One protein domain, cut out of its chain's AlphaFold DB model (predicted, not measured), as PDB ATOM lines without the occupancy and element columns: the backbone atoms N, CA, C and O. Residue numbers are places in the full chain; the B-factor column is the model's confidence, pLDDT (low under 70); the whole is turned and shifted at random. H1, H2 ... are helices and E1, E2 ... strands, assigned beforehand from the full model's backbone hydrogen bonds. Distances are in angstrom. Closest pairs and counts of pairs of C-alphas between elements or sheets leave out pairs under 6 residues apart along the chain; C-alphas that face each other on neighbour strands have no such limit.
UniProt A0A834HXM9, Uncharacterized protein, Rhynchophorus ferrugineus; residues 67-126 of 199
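Overview. This is residues 67 to 126 of the 199 residues of an uncharacterized protein of Rhynchophorus ferrugineus (UniProt A0A834HXM9). A two-stranded hairpin, E1 and E2, lies at one end of an elongated model, and two helices, H1 and H2, make a crossed pair at the other end, with a single stretch of chain between these two lobes. The tip of the hairpin, residues 112 to 117, sticks out free. The printed part has 60 residues, with two named helices followed by two named strands along the chain, H1, H2, E1, E2; the sheet has the order E1 - E2 and is antiparallel, and the class is mixed, helices and strands. The whole is extended, with a radius of gyration of the C-alphas of 16.5 A and spans of 46 by 27 by 19 A.

Along the chain. Find C-alpha 107 at (34.960, -39.070, 87.009), where strand E1 begins; it covers residues 107 to 111 and is 12.7 A long from first to last C-alpha. Go on to residues 118 to 122 for strand E2, 13.1 A long, which ends at C-alpha 122 at (34.727, -35.789, 90.380). Then turn back to residues 85 to 96, where helix H2 measures 17.1 A. Before it, helix H1 holds residues 68 to 78, begins at C-alpha 68 at (61.572, -55.547, 81.539) and measures 15.4 A.

Arrangement. Begin at the hairpin of E1 and E2, whose directions stand at 158 degrees, antiparallel. Look at C-alphas 109 and 120, which face each other at 4.6 A. Across the pair you will find N 108 and O 121 within hydrogen-bond range at 2.9 A, and N 121 and O 108 at 2.8 A. From the strands, move to the helices: H1 and H2 touch, and their closest C-alphas are those of Ile 73 and Gln 87, 6.7 A apart. Their lines stand about perpendicular, at 90 degrees. In H1 and H2, every O i to N i+4 pair is within hydrogen-bond range. H1 is apart from E1 and from E2, and H2 is apart from E2.

Size, cuts and confidence. Look for the two C-alphas farthest apart at Arg 68 and Phe 114, 49.7 A from each other. The printed part has no cut, and from the C-alpha of Thr 67 to that of Val 126 is 31.7 A. The links from H1 to H2, from H2 to E1 and from E1 to E2 are short, with 6, 10 and 6 residues. In the B-factor column, the mean pLDDT of the printed part is 74.2; look for values under 70 in residues 96 to 109 and 121 to 126.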
ATOM      1  N   THR A  67      57.513 -56.523  84.049       77.94
ATOM      2  CA  THR A  67      58.582 -57.207  83.321       77.94
ATOM      3  C   THR A  67      59.415 -56.175  82.560       77.94
ATOM      4  O   THR A  67      58.900 -55.136  82.140       77.94
ATOM      5  N   ARG A  68      60.704 -56.446  82.327       78.44
ATOM      6  CA  ARG A  68      61.572 -55.547  81.539       78.44
ATOM      7  C   ARG A  68      60.954 -55.213  80.172       78.44
ATOM      8  O   ARG A  68      61.107 -54.106  79.664       78.44
ATOM      9  N   PHE A  69      60.209 -56.161  79.598       81.38
ATOM     10  CA  PHE A  69      59.426 -55.963  78.382       81.38
ATOM     11  C   PHE A  69      58.272 -54.966  78.572       81.38
ATOM     12  O   PHE A  69      58.149 -54.025  77.788       81.38
ATOM     13  N   ALA A  70      57.480 -55.103  79.641       82.00
ATOM     14  CA  ALA A  70      56.449 -54.131  79.995       82.00
ATOM     15  C   ALA A  70      57.033 -52.731  80.214       82.00
ATOM     16  O   ALA A  70      56.507 -51.769  79.665       82.00
ATOM     17  N   GLN A  71      58.153 -52.608  80.927       83.12
ATOM     18  CA  GLN A  71      58.820 -51.320  81.149       83.12
ATOM     19  C   GLN A  71      59.233 -50.646  79.835       83.12
ATOM     20  O   GLN A  71      58.962 -49.461  79.645       83.12
ATOM     21  N   LYS A  72      59.816 -51.403  78.896       85.06
ATOM     22  CA  LYS A  72      60.181 -50.894  77.563       85.06
ATOM     23  C   LYS A  72      58.968 -50.398  76.776       85.06
ATOM     24  O   LYS A  72      59.042 -49.351  76.139       85.06
ATOM     25  N   ILE A  73      57.858 -51.134  76.813       87.56
ATOM     26  CA  ILE A  73      56.624 -50.732  76.124       87.56
ATOM     27  C   ILE A  73      56.038 -49.473  76.766       87.56
ATOM     28  O   ILE A  73      55.685 -48.544  76.050       87.56
ATOM     29  N   LEU A  74      55.996 -49.401  78.099       84.56
ATOM     30  CA  LEU A  74      55.526 -48.218  78.822       84.56
ATOM     31  C   LEU A  74      56.372 -46.976  78.525       84.56
ATOM     32  O   LEU A  74      55.812 -45.899  78.354       84.56
ATOM     33  N   ALA A  75      57.696 -47.121  78.432       85.62
ATOM     34  CA  ALA A  75      58.587 -46.031  78.039       85.62
ATOM     35  C   ALA A  75      58.285 -45.543  76.613       85.62
ATOM     36  O   ALA A  75      58.086 -44.353  76.406       85.62
ATOM     37  N   LYS A  76      58.129 -46.460  75.645       88.00
ATOM     38  CA  LYS A  76      57.743 -46.094  74.271       88.00
ATOM     39  C   LYS A  76      56.407 -45.354  74.205       88.00
ATOM     40  O   LYS A  76      56.289 -44.404  73.443       88.00
ATOM     41  N   VAL A  77      55.419 -45.776  74.997       87.38
ATOM     42  CA  VAL A  77      54.113 -45.103  75.061       87.38
ATOM     43  C   VAL A  77      54.239 -43.697  75.647       87.38
ATOM     44  O   VAL A  77      53.639 -42.773  75.106       87.38
ATOM     45  N   LYS A  78      55.030 -43.516  76.715       84.75
ATOM     46  CA  LYS A  78      55.298 -42.190  77.299       84.75
ATOM     47  C   LYS A  78      55.960 -41.248  76.293       84.75
ATOM     48  O   LYS A  78      55.536 -40.106  76.173       84.75
ATOM     49  N   ASP A  79      56.912 -41.765  75.522       90.81
ATOM     50  CA  ASP A  79      57.615 -41.028  74.468       90.81
ATOM     51  C   ASP A  79      56.782 -40.866  73.177       90.81
ATOM     52  O   ASP A  79      57.310 -40.406  72.167       90.81
ATOM     53  N   LYS A  80      55.510 -41.303  73.159       87.88
ATOM     54  CA  LYS A  80      54.623 -41.318  71.976       87.88
ATOM     55  C   LYS A  80      55.223 -42.028  70.747       87.88
ATOM     56  O   LYS A  80      54.857 -41.745  69.609       87.88
ATOM     57  N   LYS A  81      56.128 -42.987  70.960       88.38
ATOM     58  CA  LYS A  81      56.768 -43.770  69.895       88.38
ATOM     59  C   LYS A  81      55.824 -44.846  69.366       88.38
ATOM     60  O   LYS A  81      55.060 -45.458  70.116       88.38
ATOM     61  N   LEU A  82      55.943 -45.143  68.073       88.44
ATOM     62  CA  LEU A  82      55.180 -46.208  67.428       88.44
ATOM     63  C   LEU A  82      55.476 -47.574  68.072       88.44
ATOM     64  O   LEU A  82      56.626 -47.979  68.274       88.44
ATOM     65  N   LEU A  83      54.401 -48.297  68.386       90.19
ATOM     66  CA  LEU A  83      54.446 -49.672  68.877       90.19
ATOM     67  C   LEU A  83      54.196 -50.656  67.729       90.19
ATOM     68  O   LEU A  83      53.306 -50.451  66.895       90.19
ATOM     69  N   THR A  84      54.909 -51.783  67.740       92.62
ATOM     70  CA  THR A  84      54.616 -52.903  66.829       92.62
ATOM     71  C   THR A  84      53.245 -53.520  67.136       92.62
ATOM     72  O   THR A  84      52.690 -53.311  68.218       92.62
ATOM     73  N   SER A  85      52.682 -54.294  66.202       90.19
ATOM     74  CA  SER A  85      51.393 -54.989  66.380       90.19
ATOM     75  C   SER A  85      51.354 -55.820  67.674       90.19
ATOM     76  O   SER A  85      50.467 -55.638  68.511       90.19
ATOM     77  N   CYS A  86      52.386 -56.637  67.905       88.19
ATOM     78  CA  CYS A  86      52.550 -57.443  69.119       88.19
ATOM     79  C   CYS A  86      52.676 -56.579  70.392       88.19
ATOM     80  O   CYS A  86      52.019 -56.839  71.403       88.19
ATOM     81  N   GLN A  87      53.448 -55.486  70.344       90.69
ATOM     82  CA  GLN A  87      53.595 -54.566  71.481       90.69
ATOM     83  C   GLN A  87      52.275 -53.864  71.829       90.69
ATOM     84  O   GLN A  87      51.967 -53.708  73.012       90.69
ATOM     85  N   ARG A  88      51.466 -53.488  70.829       88.88
ATOM     86  CA  ARG A  88      50.124 -52.916  71.037       88.88
ATOM     87  C   ARG A  88      49.186 -53.918  71.697       88.88
ATOM     88  O   ARG A  88      48.495 -53.564  72.652       88.88
ATOM     89  N   GLN A  89      49.175 -55.164  71.226       88.31
ATOM     90  CA  GLN A  89      48.351 -56.220  71.815       88.31
ATOM     91  C   GLN A  89      48.732 -56.467  73.281       88.31
ATOM     92  O   GLN A  89      47.858 -56.572  74.144       88.31
ATOM     93  N   TYR A  90      50.031 -56.485  73.584       87.94
ATOM     94  CA  TYR A  90      50.527 -56.603  74.952       87.94
ATOM     95  C   TYR A  90      50.163 -55.386  75.818       87.94
ATOM     96  O   TYR A  90      49.665 -55.551  76.931       87.94
ATOM     97  N   TYR A  91      50.327 -54.164  75.301       85.69
ATOM     98  CA  TYR A  91      49.951 -52.933  76.003       85.69
ATOM     99  C   TYR A  91      48.454 -52.890  76.348       85.69
ATOM    100  O   TYR A  91      48.097 -52.553  77.474       85.69
ATOM    101  N   ARG A  92      47.577 -53.333  75.437       86.44
ATOM    102  CA  ARG A  92      46.130 -53.475  75.703       86.44
ATOM    103  C   ARG A  92      45.835 -54.455  76.844       86.44
ATOM    104  O   ARG A  92      44.911 -54.238  77.622       86.44
ATOM    105  N   LYS A  93      46.603 -55.544  76.966       82.69
ATOM    106  CA  LYS A  93      46.478 -56.483  78.097       82.69
ATOM    107  C   LYS A  93      46.977 -55.853  79.406       82.69
ATOM    108  O   LYS A  93      46.381 -56.090  80.454       82.69
ATOM    109  N   LEU A  94      48.033 -55.037  79.349       77.50
ATOM    110  CA  LEU A  94      48.552 -54.305  80.510       77.50
ATOM    111  C   LEU A  94      47.575 -53.238  81.023       77.50
ATOM    112  O   LEU A  94      47.387 -53.138  82.236       77.50
ATOM    113  N   SER A  95      46.945 -52.466  80.132       70.81
ATOM    114  CA  SER A  95      45.989 -51.419  80.520       70.81
ATOM    115  C   SER A  95      44.747 -52.006  81.194       70.81
ATOM    116  O   SER A  95      44.341 -51.540  82.258       70.81
ATOM    117  N   LYS A  96      44.223 -53.121  80.666       68.38
ATOM    118  CA  LYS A  96      43.086 -53.846  81.257       68.38
ATOM    119  C   LYS A  96      43.360 -54.367  82.678       68.38
ATOM    120  O   LYS A  96      42.456 -54.360  83.507       68.38
ATOM    121  N   LYS A  97      44.598 -54.764  83.006       62.41
ATOM    122  CA  LYS A  97      44.980 -55.346  84.315       62.41
ATOM    123  C   LYS A  97      45.075 -54.339  85.485       62.41
ATOM    124  O   LYS A  97      45.741 -54.625  86.473       62.41
ATOM    125  N   LYS A  98      44.433 -53.160  85.418       54.12
ATOM    126  CA  LYS A  98      44.470 -52.102  86.466       54.12
ATOM    127  C   LYS A  98      45.887 -51.613  86.842       54.12
ATOM    128  O   LYS A  98      46.078 -50.982  87.880       54.12
ATOM    129  N   LEU A  99      46.902 -51.881  86.017       51.75
ATOM    130  CA  LEU A  99      48.284 -51.477  86.305       51.75
ATOM    131  C   LEU A  99      48.582 -50.038  85.842       51.75
ATOM    132  O   LEU A  99      49.548 -49.447  86.313       51.75
ATOM    133  N   LEU A 100      47.725 -49.471  84.981       51.84
ATOM    134  CA  LEU A 100      47.886 -48.145  84.367       51.84
ATOM    135  C   LEU A 100      46.771 -47.134  84.698       51.84
ATOM    136  O   LEU A 100      47.030 -45.936  84.665       51.84
ATOM    137  N   ASP A 101      45.578 -47.580  85.100       46.41
ATOM    138  CA  ASP A 101      44.399 -46.703  85.232       46.41
ATOM    139  C   ASP A 101      44.031 -46.363  86.682       46.41
ATOM    140  O   ASP A 101      42.910 -46.612  87.124       46.41
ATOM    141  N   MET A 102      44.957 -45.756  87.427       46.56
ATOM    142  CA  MET A 102      44.591 -45.051  88.669       46.56
ATOM    143  C   MET A 102      44.361 -43.548  88.457       46.56
ATOM    144  O   MET A 102      43.857 -42.890  89.357       46.56
ATOM    145  N   LYS A 103      44.686 -42.986  87.281       51.19
ATOM    146  CA  LYS A 103      44.547 -41.537  87.037       51.19
ATOM    147  C   LYS A 103      43.206 -41.100  86.428       51.19
ATOM    148  O   LYS A 103      42.876 -39.933  86.550       51.19
ATOM    149  N   ASN A 104      42.415 -42.005  85.837       50.06
ATOM    150  CA  ASN A 104      41.224 -41.627  85.052       50.06
ATOM    151  C   ASN A 104      39.879 -42.208  85.531       50.06
ATOM    152  O   ASN A 104      38.887 -42.091  84.822       50.06
ATOM    153  N   LYS A 105      39.801 -42.826  86.719       50.97
ATOM    154  CA  LYS A 105      38.565 -43.493  87.193       50.97
ATOM    155  C   LYS A 105      37.766 -42.746  88.269       50.97
ATOM    156  O   LYS A 105      36.814 -43.306  88.791       50.97
ATOM    157  N   GLN A 106      38.106 -41.499  88.589       56.34
ATOM    158  CA  GLN A 106      37.356 -40.688  89.567       56.34
ATOM    159  C   GLN A 106      36.392 -39.689  88.914       56.34
ATOM    160  O   GLN A 106      36.090 -38.661  89.507       56.34
ATOM    161  N   LYS A 107      35.914 -39.949  87.692       61.12
ATOM    162  CA  LYS A 107      34.960 -39.070  87.009       61.12
ATOM    163  C   LYS A 107      33.684 -39.831  86.682       61.12
ATOM    164  O   LYS A 107      33.720 -40.792  85.917       61.12
ATOM    165  N   LEU A 108      32.570 -39.392  87.256       63.81
ATOM    166  CA  LEU A 108      31.234 -39.786  86.833       63.81
ATOM    167  C   LEU A 108      30.758 -38.762  85.804       63.81
ATOM    168  O   LEU A 108      30.661 -37.579  86.115       63.81
ATOM    169  N   VAL A 109      30.484 -39.202  84.581       67.94
ATOM    170  CA  VAL A 109      29.955 -38.325  83.531       67.94
ATOM    171  C   VAL A 109      28.476 -38.634  83.367       67.94
ATOM    172  O   VAL A 109      28.120 -39.762  83.025       67.94
ATOM    173  N   LYS A 110      27.614 -37.649  83.620       70.69
ATOM    174  CA  LYS A 110      26.179 -37.735  83.338       70.69
ATOM    175  C   LYS A 110      25.881 -36.997  82.038       70.69
ATOM    176  O   LYS A 110      26.422 -35.925  81.771       70.69
ATOM    177  N   PHE A 111      25.016 -37.594  81.228       71.38
ATOM    178  CA  PHE A 111      24.550 -37.012  79.978       71.38
ATOM    179  C   PHE A 111      23.044 -36.796  80.062       71.38
ATOM    180  O   PHE A 111      22.302 -37.747  80.314       71.38
ATOM    181  N   CYS A 112      22.590 -35.564  79.845       76.00
ATOM    182  CA  CYS A 112      21.164 -35.309  79.696       76.00
ATOM    183  C   CYS A 112      20.744 -35.641  78.261       76.00
ATOM    184  O   CYS A 112      21.187 -34.986  77.319       76.00
ATOM    185  N   ARG A 113      19.871 -36.640  78.089       70.50
ATOM    186  CA  ARG A 113      19.363 -37.038  76.765       70.50
ATOM    187  C   ARG A 113      18.525 -35.954  76.082       70.50
ATOM    188  O   ARG A 113      18.449 -35.958  74.864       70.50
ATOM    189  N   PHE A 114      17.936 -35.039  76.850       71.19
ATOM    190  CA  PHE A 114      17.038 -34.012  76.324       71.19
ATOM    191  C   PHE A 114      17.783 -32.777  75.796       71.19
ATOM    192  O   PHE A 114      17.447 -32.259  74.743       71.19
ATOM    193  N   CYS A 115      18.826 -32.316  76.499       80.69
ATOM    194  CA  CYS A 115      19.555 -31.096  76.124       80.69
ATOM    195  C   CYS A 115      20.996 -31.335  75.648       80.69
ATOM    196  O   CYS A 115      21.717 -30.379  75.376       80.69
ATOM    197  N   GLY A 116      21.456 -32.588  75.596       76.56
ATOM    198  CA  GLY A 116      22.786 -32.960  75.099       76.56
ATOM    199  C   GLY A 116      23.968 -32.512  75.971       76.56
ATOM    200  O   GLY A 116      25.127 -32.762  75.632       76.56
ATOM    201  N   LYS A 117      23.705 -31.843  77.100       78.19
ATOM    202  CA  LYS A 117      24.748 -31.313  77.983       78.19
ATOM    203  C   LYS A 117      25.389 -32.433  78.804       78.19
ATOM    204  O   LYS A 117      24.711 -33.316  79.339       78.19
ATOM    205  N   LYS A 118      26.717 -32.361  78.912       81.06
ATOM    206  CA  LYS A 118      27.555 -33.236  79.740       81.06
ATOM    207  C   LYS A 118      27.825 -32.552  81.074       81.06
ATOM    208  O   LYS A 118      28.255 -31.402  81.082       81.06
ATOM    209  N   SER A 119      27.620 -33.260  82.179       74.88
ATOM    210  CA  SER A 119      28.106 -32.840  83.494       74.88
ATOM    211  C   SER A 119      29.095 -33.869  84.038       74.88
ATOM    212  O   SER A 119      28.847 -35.076  84.009       74.88
ATOM    213  N   GLU A 120      30.250 -33.387  84.496       77.44
ATOM    214  CA  GLU A 120      31.295 -34.210  85.104       77.44
ATOM    215  C   GLU A 120      31.269 -34.019  86.620       77.44
ATOM    216  O   GLU A 120      31.363 -32.900  87.117       77.44
ATOM    217  N   THR A 121      31.166 -35.114  87.370       68.81
ATOM    218  CA  THR A 121      31.304 -35.112  88.827       68.81
ATOM    219  C   THR A 121      32.574 -35.863  89.200       68.81
ATOM    220  O   THR A 121      32.734 -37.042  88.871       68.81
ATOM    221  N   ILE A 122      33.497 -35.179  89.875       65.44
ATOM    222  CA  ILE A 122      34.727 -35.789  90.380       65.44
ATOM    223  C   ILE A 122      34.399 -36.472  91.709       65.44
ATOM    224  O   ILE A 122      33.980 -35.813  92.655       65.44
ATOM    225  N   ILE A 123      34.585 -37.789  91.787       62.88
ATOM    226  CA  ILE A 123      34.406 -38.542  93.033       62.88
ATOM    227  C   ILE A 123      35.669 -38.338  93.873       62.88
ATOM    228  O   ILE A 123      36.653 -39.074  93.738       62.88
ATOM    229  N   SER A 124      35.664 -37.320  94.729       55.16
ATOM    230  CA  SER A 124      36.651 -37.171  95.795       55.16
ATOM    231  C   SER A 124      36.505 -38.351  96.765       55.16
ATOM    232  O   SER A 124      35.423 -38.607  97.273       55.16
ATOM    233  N   LYS A 125      37.601 -39.111  96.922       54.84
ATOM    234  CA  LYS A 125      37.841 -40.246  97.842       54.84
ATOM    235  C   LYS A 125      36.628 -40.728  98.660       54.84
ATOM    236  O   LYS A 125      36.156 -40.032  99.551       54.84
ATOM    237  N   VAL A 126      36.246 -41.992  98.459       51.28
ATOM    238  CA  VAL A 126      35.389 -42.737  99.395       51.28
ATOM    239  C   VAL A 126      35.955 -42.576 100.812       51.28
ATOM    240  O   VAL A 126      37.123 -42.901 101.044       51.28
TER     241      VAL A 126